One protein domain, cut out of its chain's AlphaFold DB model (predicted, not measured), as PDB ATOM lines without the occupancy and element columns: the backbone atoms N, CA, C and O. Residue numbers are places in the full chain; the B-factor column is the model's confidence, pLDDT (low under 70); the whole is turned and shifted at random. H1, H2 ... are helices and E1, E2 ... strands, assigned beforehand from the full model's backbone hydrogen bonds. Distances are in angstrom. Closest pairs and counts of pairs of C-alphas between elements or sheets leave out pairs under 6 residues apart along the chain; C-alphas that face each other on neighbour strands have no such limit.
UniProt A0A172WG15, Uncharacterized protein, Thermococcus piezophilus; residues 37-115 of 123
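This is residues 37 to 115 of the 123 residues of an uncharacterized protein of Thermococcus piezophilus (UniProt A0A172WG15). A long two-stranded hairpin, E1 and E2, reaches like an arm from one end of a small cluster of three helices. In the cluster H1 packs on both H2 and H3, the three centres making a triangle, and the first residue of E1, Trp 78, comes close to H1 and H3. The printed part has 79 residues, with three named helices and two named strands in the order H1, H2, E1, E2, H3; the sheet order is E1 - E2, antiparallel, and the class is mixed, helices and strands. The whole is loose, with a radius of gyration of the C-alphas of 14.9 A, and elongated, spanning 50 by 26 by 17 A, the hairpin making much of the length.

E1, residues 78 to 86, is 26.1 A long and begins at C-alpha 78 (189.554, 155.723, 239.093). E2, residues 91 to 99, is 22.3 A long and bends by 53 degrees at residue 96. H3, residues 100 to 115, is the longest helix by residues, 22.3 A long, and ends at C-alpha 115 (199.067, 158.198, 220.577). H1, residues 39 to 52, is 19.9 A long and begins at C-alpha 39 (184.748, 163.584, 238.055). H2, residues 60 to 71, is 16.4 A long.

E1 and E2 form an antiparallel hairpin, with 159 degrees between their directions. N 82 and O 95, 2.9 A apart, and N 97 and O 80, 2.9 A apart, are within hydrogen-bond range. The closest C-alphas of E1 and H3 are those of Trp 78 and Thr 103, 4.9 A apart. The closest of E1 and H1 are those of Trp 78 and Ala 40, 6.5 A apart. H3 and H1 touch, closest at the C-alphas of Ala 102 and Ala 41, 4.0 A apart; they run the same way at a steep tilt of 37 degrees, only just steep. H1 and H2 form a helical hairpin and touch, closest at the C-alphas of Ala 40 and Leu 69, 6.1 A apart; they run opposite ways at a steep tilt of 37 degrees, only just steep. H2 and H3 are close but not clearly touching, with the C-alphas of Leu 69 and Ala 106 closest at 6.6 A. E2 is apart from H1 and H2. In H1, H2 and H3 every O i to N i+4 pair is within hydrogen-bond range.

The two C-alphas farthest apart, those of Glu 88 and Thr 115, are 50.5 A apart. The printed part has no cut. The links E1 to E2 and E2 to H3 are tight, H1 to H2 and H2 to E1 are short, and no link is long. The mean pLDDT of the printed part is 89.4; residues 86 to 93 and residue 115 are under 70.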
ATOM      1  N   PHE A  37     178.647 159.282 240.814       84.19
ATOM      2  CA  PHE A  37     179.335 160.473 240.321       84.19
ATOM      3  C   PHE A  37     180.820 160.196 240.180       84.19
ATOM      4  O   PHE A  37     181.461 159.781 241.145       84.19
ATOM      5  N   SER A  38     181.408 160.490 239.024       89.88
ATOM      6  CA  SER A  38     182.855 160.366 238.872       89.88
ATOM      7  C   SER A  38     183.440 161.515 238.079       89.88
ATOM      8  O   SER A  38     183.545 161.453 236.868       89.88
ATOM      9  N   LYS A  39     183.996 162.525 238.754       92.56
ATOM     10  CA  LYS A  39     184.748 163.584 238.055       92.56
ATOM     11  C   LYS A  39     185.766 163.033 237.046       92.56
ATOM     12  O   LYS A  39     186.010 163.678 236.032       92.56
ATOM     13  N   ALA A  40     186.348 161.859 237.298       94.75
ATOM     14  CA  ALA A  40     187.237 161.190 236.357       94.75
ATOM     15  C   ALA A  40     186.524 160.695 235.086       94.75
ATOM     16  O   ALA A  40     187.028 160.951 233.992       94.75
ATOM     17  N   ALA A  41     185.349 160.062 235.198       94.06
ATOM     18  CA  ALA A  41     184.554 159.660 234.034       94.06
ATOM     19  C   ALA A  41     184.194 160.869 233.156       94.06
ATOM     20  O   ALA A  41     184.495 160.882 231.960       94.06
ATOM     21  N   GLU A  42     183.625 161.918 233.750       94.56
ATOM     22  CA  GLU A  42     183.210 163.121 233.027       94.56
ATOM     23  C   GLU A  42     184.398 163.893 232.444       94.56
ATOM     24  O   GLU A  42     184.312 164.405 231.327       94.56
ATOM     25  N   THR A  43     185.538 163.922 233.138       97.31
ATOM     26  CA  THR A  43     186.769 164.516 232.594       97.31
ATOM     27  C   THR A  43     187.298 163.714 231.406       97.31
ATOM     28  O   THR A  43     187.656 164.306 230.387       97.31
ATOM     29  N   GLY A  44     187.299 162.379 231.485       96.75
ATOM     30  CA  GLY A  44     187.690 161.515 230.369       96.75
ATOM     31  C   GLY A  44     186.793 161.711 229.142       96.75
ATOM     32  O   GLY A  44     187.290 161.894 228.029       96.75
ATOM     33  N   LEU A  45     185.475 161.768 229.347       96.12
ATOM     34  CA  LEU A  45     184.500 162.069 228.294       96.12
ATOM     35  C   LEU A  45     184.719 163.446 227.660       96.12
ATOM     36  O   LEU A  45     184.672 163.565 226.434       96.12
ATOM     37  N   ALA A  46     184.984 164.475 228.466       96.81
ATOM     38  CA  ALA A  46     185.244 165.818 227.961       96.81
ATOM     39  C   ALA A  46     186.515 165.870 227.101       96.81
ATOM     40  O   ALA A  46     186.476 166.433 226.008       96.81
ATOM     41  N   ILE A  47     187.610 165.232 227.537       97.75
ATOM     42  CA  ILE A  47     188.841 165.108 226.734       97.75
ATOM     43  C   ILE A  47     188.527 164.432 225.397       97.75
ATOM     44  O   ILE A  47     188.857 164.974 224.345       97.75
ATOM     45  N   ILE A  48     187.845 163.283 225.423       97.00
ATOM     46  CA  ILE A  48     187.456 162.538 224.217       97.00
ATOM     47  C   ILE A  48     186.658 163.426 223.256       97.00
ATOM     48  O   ILE A  48     187.012 163.521 222.083       97.00
ATOM     49  N   ALA A  49     185.621 164.106 223.747       96.38
ATOM     50  CA  ALA A  49     184.761 164.953 222.926       96.38
ATOM     51  C   ALA A  49     185.514 166.148 222.319       96.38
ATOM     52  O   ALA A  49     185.310 166.472 221.150       96.38
ATOM     53  N   LEU A  50     186.389 166.795 223.094       96.69
ATOM     54  CA  LEU A  50     187.193 167.924 222.629       96.69
ATOM     55  C   LEU A  50     188.194 167.493 221.550       96.69
ATOM     56  O   LEU A  50     188.277 168.149 220.513       96.69
ATOM     57  N   LEU A  51     188.891 166.370 221.750       96.62
ATOM     58  CA  LEU A  51     189.822 165.822 220.758       96.62
ATOM     59  C   LEU A  51     189.111 165.455 219.446       96.62
ATOM     60  O   LEU A  51     189.574 165.830 218.373       96.62
ATOM     61  N   GLU A  52     187.960 164.776 219.516       95.31
ATOM     62  CA  GLU A  52     187.155 164.426 218.329       95.31
ATOM     63  C   GLU A  52     186.593 165.663 217.613       95.31
ATOM     64  O   GLU A  52     186.372 165.650 216.403       95.31
ATOM     65  N   ALA A  53     186.392 166.762 218.342       95.62
ATOM     66  CA  ALA A  53     186.005 168.043 217.766       95.62
ATOM     67  C   ALA A  53     187.184 168.835 217.165       95.62
ATOM     68  O   ALA A  53     186.975 169.939 216.657       95.62
ATOM     69  N   GLY A  54     188.402 168.285 217.204       94.75
ATOM     70  CA  GLY A  54     189.609 168.891 216.649       94.75
ATOM     71  C   GLY A  54     190.321 169.870 217.584       94.75
ATOM     72  O   GLY A  54     191.158 170.640 217.113       94.75
ATOM     73  N   GLU A  55     190.004 169.872 218.883       95.94
ATOM     74  CA  GLU A  55     190.797 170.614 219.864       95.94
ATOM     75  C   GLU A  55     192.227 170.063 219.897       95.94
ATOM     76  O   GLU A  55     192.441 168.849 219.858       95.94
ATOM     77  N   SER A  56     193.213 170.957 219.982       95.06
ATOM     78  CA  SER A  56     194.610 170.539 220.063       95.06
ATOM     79  C   SER A  56     194.849 169.691 221.324       95.06
ATOM     80  O   SER A  56     194.475 170.141 222.416       95.06
ATOM     81  N   PRO A  57     195.531 168.531 221.216       95.38
ATOM     82  CA  PRO A  57     195.997 167.765 222.375       95.38
ATOM     83  C   PRO A  57     196.870 168.588 223.333       95.38
ATOM     84  O   PRO A  57     196.870 168.335 224.532       95.38
ATOM     85  N   ASP A  58     197.554 169.611 222.811       95.00
ATOM     86  CA  ASP A  58     198.447 170.493 223.573       95.00
ATOM     87  C   ASP A  58     197.740 171.744 224.129       95.00
ATOM     88  O   ASP A  58     198.386 172.651 224.651       95.00
ATOM     89  N   SER A  59     196.416 171.855 223.977       96.94
ATOM     90  CA  SER A  59     195.661 172.995 224.510       96.94
ATOM     91  C   SER A  59     195.639 172.994 226.043       96.94
ATOM     92  O   SER A  59     195.572 171.943 226.681       96.94
ATOM     93  N   ASP A  60     195.600 174.184 226.650       97.50
ATOM     94  CA  ASP A  60     195.565 174.342 228.112       97.50
ATOM     95  C   ASP A  60     194.412 173.567 228.772       97.50
ATOM     96  O   ASP A  60     194.563 173.037 229.874       97.50
ATOM     97  N   VAL A  61     193.252 173.501 228.106       97.81
ATOM     98  CA  VAL A  61     192.076 172.778 228.609       97.81
ATOM     99  C   VAL A  61     192.342 171.273 228.672       97.81
ATOM    100  O   VAL A  61     192.052 170.648 229.692       97.81
ATOM    101  N   ILE A  62     192.954 170.697 227.632       98.12
ATOM    102  CA  ILE A  62     193.308 169.275 227.591       98.12
ATOM    103  C   ILE A  62     194.434 168.975 228.580       98.12
ATOM    104  O   ILE A  62     194.335 168.005 229.331       98.12
ATOM    105  N   ALA A  63     195.463 169.824 228.649       97.38
ATOM    106  CA  ALA A  63     196.595 169.641 229.552       97.38
ATOM    107  C   ALA A  63     196.149 169.577 231.024       97.38
ATOM    108  O   ALA A  63     196.486 168.626 231.732       97.38
ATOM    109  N   LYS A  64     195.310 170.522 231.467       98.19
ATOM    110  CA  LYS A  64     194.775 170.547 232.842       98.19
ATOM    111  C   LYS A  64     193.883 169.347 233.150       98.19
ATOM    112  O   LYS A  64     193.973 168.774 234.233       98.19
ATOM    113  N   ALA A  65     193.037 168.946 232.202       98.19
ATOM    114  CA  ALA A  65     192.174 167.777 232.357       98.19
ATOM    115  C   ALA A  65     192.988 166.475 232.454       98.19
ATOM    116  O   ALA A  65     192.689 165.595 233.260       98.19
ATOM    117  N   THR A  66     194.060 166.380 231.672       97.69
ATOM    118  CA  THR A  66     194.997 165.251 231.690       97.69
ATOM    119  C   THR A  66     195.742 165.169 233.017       97.69
ATOM    120  O   THR A  66     195.844 164.090 233.599       97.69
ATOM    121  N   GLU A  67     196.237 166.305 233.516       97.50
ATOM    122  CA  GLU A  67     196.883 166.389 234.826       97.50
ATOM    123  C   GLU A  67     195.924 165.959 235.941       97.50
ATOM    124  O   GLU A  67     196.301 165.156 236.797       97.50
ATOM    125  N   PHE A  68     194.668 166.419 235.890       97.69
ATOM    126  CA  PHE A  68     193.635 165.979 236.822       97.69
ATOM    127  C   PHE A  68     193.480 164.453 236.811       97.69
ATOM    128  O   PHE A  68     193.533 163.841 237.878       97.69
ATOM    129  N   LEU A  69     193.325 163.822 235.641       97.19
ATOM    130  CA  LEU A  69     193.170 162.366 235.563       97.19
ATOM    131  C   LEU A  69     194.380 161.635 236.149       97.19
ATOM    132  O   LEU A  69     194.200 160.820 237.050       97.19
ATOM    133  N   ARG A  70     195.601 161.977 235.716       95.88
ATOM    134  CA  ARG A  70     196.838 161.329 236.196       95.88
ATOM    135  C   ARG A  70     197.034 161.480 237.706       95.88
ATOM    136  O   ARG A  70     197.542 160.574 238.350       95.88
ATOM    137  N   LYS A  71     196.623 162.611 238.286       96.12
ATOM    138  CA  LYS A  71     196.729 162.856 239.731       96.12
ATOM    139  C   LYS A  71     195.726 162.048 240.565       96.12
ATOM    140  O   LYS A  71     195.984 161.823 241.742       96.12
ATOM    141  N   ASN A  72     194.586 161.673 239.985       94.38
ATOM    142  CA  ASN A  72     193.490 161.003 240.696       94.38
ATOM    143  C   ASN A  72     193.402 159.495 240.401       94.38
ATOM    144  O   ASN A  72     192.449 158.848 240.831       94.38
ATOM    145  N   GLU A  73     194.372 158.931 239.683       93.44
ATOM    146  CA  GLU A  73     194.536 157.481 239.577       93.44
ATOM    147  C   GLU A  73     194.927 156.903 240.945       93.44
ATOM    148  O   GLU A  73     195.848 157.394 241.599       93.44
ATOM    149  N   THR A  74     194.226 155.863 241.393       90.62
ATOM    150  CA  THR A  74     194.505 155.155 242.649       90.62
ATOM    151  C   THR A  74     194.621 153.673 242.340       90.62
ATOM    152  O   THR A  74     193.663 153.114 241.835       90.62
ATOM    153  N   GLU A  75     195.758 153.032 242.630       86.44
ATOM    154  CA  GLU A  75     195.956 151.576 242.444       86.44
ATOM    155  C   GLU A  75     195.352 151.041 241.123       86.44
ATOM    156  O   GLU A  75     194.505 150.144 241.123       86.44
ATOM    157  N   ASP A  76     195.744 151.656 240.001       87.44
ATOM    158  CA  ASP A  76     195.341 151.319 238.626       87.44
ATOM    159  C   ASP A  76     193.838 151.472 238.306       87.44
ATOM    160  O   ASP A  76     193.316 150.873 237.359       87.44
ATOM    161  N   HIS A  77     193.106 152.275 239.080       92.00
ATOM    162  CA  HIS A  77     191.708 152.599 238.810       92.00
ATOM    163  C   HIS A  77     191.366 154.057 239.136       92.00
ATOM    164  O   HIS A  77     192.089 154.771 239.831       92.00
ATOM    165  N   TRP A  78     190.205 154.494 238.650       94.69
ATOM    166  CA  TRP A  78     189.554 155.723 239.093       94.69
ATOM    167  C   TRP A  78     188.284 155.389 239.854       94.69
ATOM    168  O   TRP A  78     187.628 154.369 239.620       94.69
ATOM    169  N   THR A  79     187.936 156.263 240.782       91.25
ATOM    170  CA  THR A  79     186.811 156.066 241.681       91.25
ATOM    171  C   THR A  79     185.556 156.781 241.191       91.25
ATOM    172  O   THR A  79     185.580 157.700 240.362       91.25
ATOM    173  N   SER A  80     184.424 156.343 241.721       87.50
ATOM    174  CA  SER A  80     183.184 157.102 241.731       87.50
ATOM    175  C   SER A  80     182.684 157.221 243.163       87.50
ATOM    176  O   SER A  80     182.960 156.381 244.022       87.50
ATOM    177  N   THR A  81     181.967 158.302 243.431       85.94
ATOM    178  CA  THR A  81     181.216 158.464 244.665       85.94
ATOM    179  C   THR A  81     179.789 158.017 244.416       85.94
ATOM    180  O   THR A  81     179.087 158.591 243.582       85.94
ATOM    181  N   VAL A  82     179.358 157.009 245.161       76.62
ATOM    182  CA  VAL A  82     177.982 156.527 245.154       76.62
ATOM    183  C   VAL A  82     177.210 157.207 246.273       76.62
ATOM    184  O   VAL A  82     177.651 157.203 247.425       76.62
ATOM    185  N   TYR A  83     176.052 157.756 245.926       74.12
ATOM    186  CA  TYR A  83     175.066 158.292 246.850       74.12
ATOM    187  C   TYR A  83     173.856 157.376 246.832       74.12
ATOM    188  O   TYR A  83     173.191 157.210 245.811       74.12
ATOM    189  N   LEU A  84     173.581 156.791 247.989       72.19
ATOM    190  CA  LEU A  84     172.351 156.064 248.244       72.19
ATOM    191  C   LEU A  84     171.485 156.912 249.162       72.19
ATOM    192  O   LEU A  84     171.899 157.216 250.286       72.19
ATOM    193  N   TYR A  85     170.303 157.277 248.678       70.06
ATOM    194  CA  TYR A  85     169.291 157.957 249.473       70.06
ATOM    195  C   TYR A  85     168.084 157.043 249.649       70.06
ATOM    196  O   TYR A  85     167.537 156.522 248.679       70.06
ATOM    197  N   TRP A  86     167.676 156.844 250.901       67.75
ATOM    198  CA  TRP A  86     166.477 156.082 251.227       67.75
ATOM    199  C   TRP A  86     165.495 156.975 251.988       67.75
ATOM    200  O   TRP A  86     165.759 157.361 253.132       67.75
ATOM    201  N   GLU A  87     164.377 157.326 251.344       66.50
ATOM    202  CA  GLU A  87     163.386 158.275 251.875       66.50
ATOM    203  C   GLU A  87     162.833 157.850 253.237       66.50
ATOM    204  O   GLU A  87     162.761 158.670 254.156       66.50
ATOM    205  N   GLU A  88     162.514 156.562 253.395       64.94
ATOM    206  CA  GLU A  88     161.879 156.028 254.605       64.94
ATOM    207  C   GLU A  88     162.743 156.191 255.861       64.94
ATOM    208  O   GLU A  88     162.224 156.340 256.967       64.94
ATOM    209  N   THR A  89     164.068 156.200 255.709       62.50
ATOM    210  CA  THR A  89     165.003 156.265 256.846       62.50
ATOM    211  C   THR A  89     165.873 157.508 256.871       62.50
ATOM    212  O   THR A  89     166.605 157.714 257.841       62.50
ATOM    213  N   ARG A  90     165.797 158.354 255.836       64.06
ATOM    214  CA  ARG A  90     166.671 159.522 255.644       64.06
ATOM    215  C   ARG A  90     168.164 159.172 255.686       64.06
ATOM    216  O   ARG A  90     168.987 160.024 256.029       64.06
ATOM    217  N   ILE A  91     168.521 157.929 255.363       60.72
ATOM    218  CA  ILE A  91     169.917 157.502 255.289       60.72
ATOM    219  C   ILE A  91     170.528 158.067 254.008       60.72
ATOM    220  O   ILE A  91     169.970 157.910 252.925       60.72
ATOM    221  N   ASN A  92     171.691 158.697 254.164       66.88
ATOM    222  CA  ASN A  92     172.571 159.099 253.076       66.88
ATOM    223  C   ASN A  92     173.870 158.307 253.224       66.88
ATOM    224  O   ASN A  92     174.659 158.597 254.126       66.88
ATOM    225  N   LEU A  93     174.091 157.300 252.378       65.81
ATOM    226  CA  LEU A  93     175.395 156.647 252.302       65.81
ATOM    227  C   LEU A  93     176.169 157.261 251.142       65.81
ATOM    228  O   LEU A  93     175.747 157.154 249.994       65.81
ATOM    229  N   VAL A  94     177.298 157.885 251.469       74.06
ATOM    230  CA  VAL A  94     178.264 158.398 250.500       74.06
ATOM    231  C   VAL A  94     179.506 157.534 250.616       74.06
ATOM    232  O   VAL A  94     180.157 157.526 251.662       74.06
ATOM    233  N   LYS A  95     179.810 156.767 249.571       78.56
ATOM    234  CA  LYS A  95     181.002 155.922 249.542       78.56
ATOM    235  C   LYS A  95     181.743 156.122 248.235       78.56
ATOM    236  O   LYS A  95     181.160 155.998 247.165       78.56
ATOM    237  N   GLU A  96     183.032 156.391 248.352       84.38
ATOM    238  CA  GLU A  96     183.947 156.305 247.228       84.38
ATOM    239  C   GLU A  96     184.324 154.837 246.991       84.38
ATOM    240  O   GLU A  96     184.637 154.094 247.929       84.38
ATOM    241  N   SER A  97     184.247 154.398 245.741       87.69
ATOM    242  CA  SER A  97     184.602 153.040 245.341       87.69
ATOM    243  C   SER A  97     185.270 153.022 243.972       87.69
ATOM    244  O   SER A  97     184.975 153.892 243.151       87.69
ATOM    245  N   PRO A  98     186.120 152.017 243.690       91.56
ATOM    246  CA  PRO A  98     186.612 151.774 242.341       91.56
ATOM    247  C   PRO A  98     185.455 151.725 241.336       91.56
ATOM    248  O   PRO A  98     184.462 151.034 241.572       91.56
ATOM    249  N   SER A  99     185.583 152.445 240.220       90.06
ATOM    250  CA  SER A  99     184.556 152.517 239.180       90.06
ATOM    251  C   SER A  99     185.123 152.079 237.839       90.06
ATOM    252  O   SER A  99     186.040 152.692 237.286       90.06
ATOM    253  N   ILE A 100     184.541 151.016 237.282       91.56
ATOM    254  CA  ILE A 100     184.911 150.523 235.953       91.56
ATOM    255  C   ILE A 100     184.613 151.560 234.866       91.56
ATOM    256  O   ILE A 100     185.375 151.680 233.913       91.56
ATOM    257  N   VAL A 101     183.543 152.346 235.029       90.31
ATOM    258  CA  VAL A 101     183.150 153.395 234.080       90.31
ATOM    259  C   VAL A 101     184.162 154.535 234.108       90.31
ATOM    260  O   VAL A 101     184.676 154.923 233.058       90.31
ATOM    261  N   ALA A 102     184.508 155.019 235.305       93.19
ATOM    262  CA  ALA A 102     185.542 156.037 235.477       93.19
ATOM    263  C   ALA A 102     186.878 155.593 234.884       93.19
ATOM    264  O   ALA A 102     187.498 156.325 234.112       93.19
ATOM    265  N   THR A 103     187.273 154.360 235.193       95.62
ATOM    266  CA  THR A 103     188.531 153.776 234.728       95.62
ATOM    267  C   THR A 103     188.550 153.644 233.207       95.62
ATOM    268  O   THR A 103     189.507 154.071 232.569       95.62
ATOM    269  N   ALA A 104     187.478 153.136 232.590       95.62
ATOM    270  CA  ALA A 104     187.402 152.983 231.139       95.62
ATOM    271  C   ALA A 104     187.520 154.328 230.403       95.62
ATOM    272  O   ALA A 104     188.290 154.441 229.447       95.62
ATOM    273  N   TYR A 105     186.799 155.360 230.851       96.12
ATOM    274  CA  TYR A 105     186.870 156.677 230.216       96.12
ATOM    275  C   TYR A 105     188.216 157.364 230.426       96.12
ATOM    276  O   TYR A 105     188.745 157.940 229.473       96.12
ATOM    277  N   ALA A 106     188.794 157.273 231.626       96.00
ATOM    278  CA  ALA A 106     190.121 157.811 231.897       96.00
ATOM    279  C   ALA A 106     191.184 157.137 231.016       96.00
ATOM    280  O   ALA A 106     191.945 157.826 230.337       96.00
ATOM    281  N   VAL A 107     191.177 155.801 230.932       96.25
ATOM    282  CA  VAL A 107     192.119 155.034 230.101       96.25
ATOM    283  C   VAL A 107     191.997 155.407 228.623       96.25
ATOM    284  O   VAL A 107     193.009 155.672 227.973       96.25
ATOM    285  N   VAL A 108     190.778 155.474 228.077       96.81
ATOM    286  CA  VAL A 108     190.581 155.843 226.664       96.81
ATOM    287  C   VAL A 108     191.041 157.278 226.394       96.81
ATOM    288  O   VAL A 108     191.673 157.527 225.366       96.81
ATOM    289  N   ALA A 109     190.759 158.217 227.300       96.81
ATOM    290  CA  ALA A 109     191.191 159.604 227.165       96.81
ATOM    291  C   ALA A 109     192.723 159.732 227.166       96.81
ATOM    292  O   ALA A 109     193.287 160.326 226.246       96.81
ATOM    293  N   LEU A 110     193.397 159.126 228.150       95.94
ATOM    294  CA  LEU A 110     194.858 159.165 228.271       95.94
ATOM    295  C   LEU A 110     195.545 158.460 227.094       95.94
ATOM    296  O   LEU A 110     196.479 159.006 226.511       95.94
ATOM    297  N   SER A 111     195.028 157.303 226.668       95.25
ATOM    298  CA  SER A 111     195.570 156.559 225.526       95.25
ATOM    299  C   SER A 111     195.560 157.381 224.233       95.25
ATOM    300  O   SER A 111     196.547 157.385 223.496       95.25
ATOM    301  N   ARG A 112     194.482 158.129 223.966       93.69
ATOM    302  CA  ARG A 112     194.394 158.994 222.776       93.69
ATOM    303  C   ARG A 112     195.480 160.065 222.776       93.69
ATOM    304  O   ARG A 112     196.104 160.281 221.742       93.69
ATOM    305  N   LEU A 113     195.761 160.661 223.931       91.56
ATOM    306  CA  LEU A 113     196.792 161.689 224.082       91.56
ATOM    307  C   LEU A 113     198.207 161.132 223.889       91.56
ATOM    308  O   LEU A 113     199.037 161.750 223.209       91.56
ATOM    309  N   ASP A 114     198.461 159.932 224.409       87.44
ATOM    310  CA  ASP A 114     199.746 159.249 224.250       87.44
ATOM    311  C   ASP A 114     199.993 158.839 222.782       87.44
ATOM    312  O   ASP A 114     201.124 158.914 222.302       87.44
ATOM    313  N   THR A 115     198.944 158.486 222.024       69.75
ATOM    314  CA  THR A 115     199.067 158.198 220.577       69.75
ATOM    315  C   THR A 115     199.262 159.442 219.708       69.75
ATOM    316  O   THR A 115     199.826 159.344 218.617       69.75
TER     317      THR A 115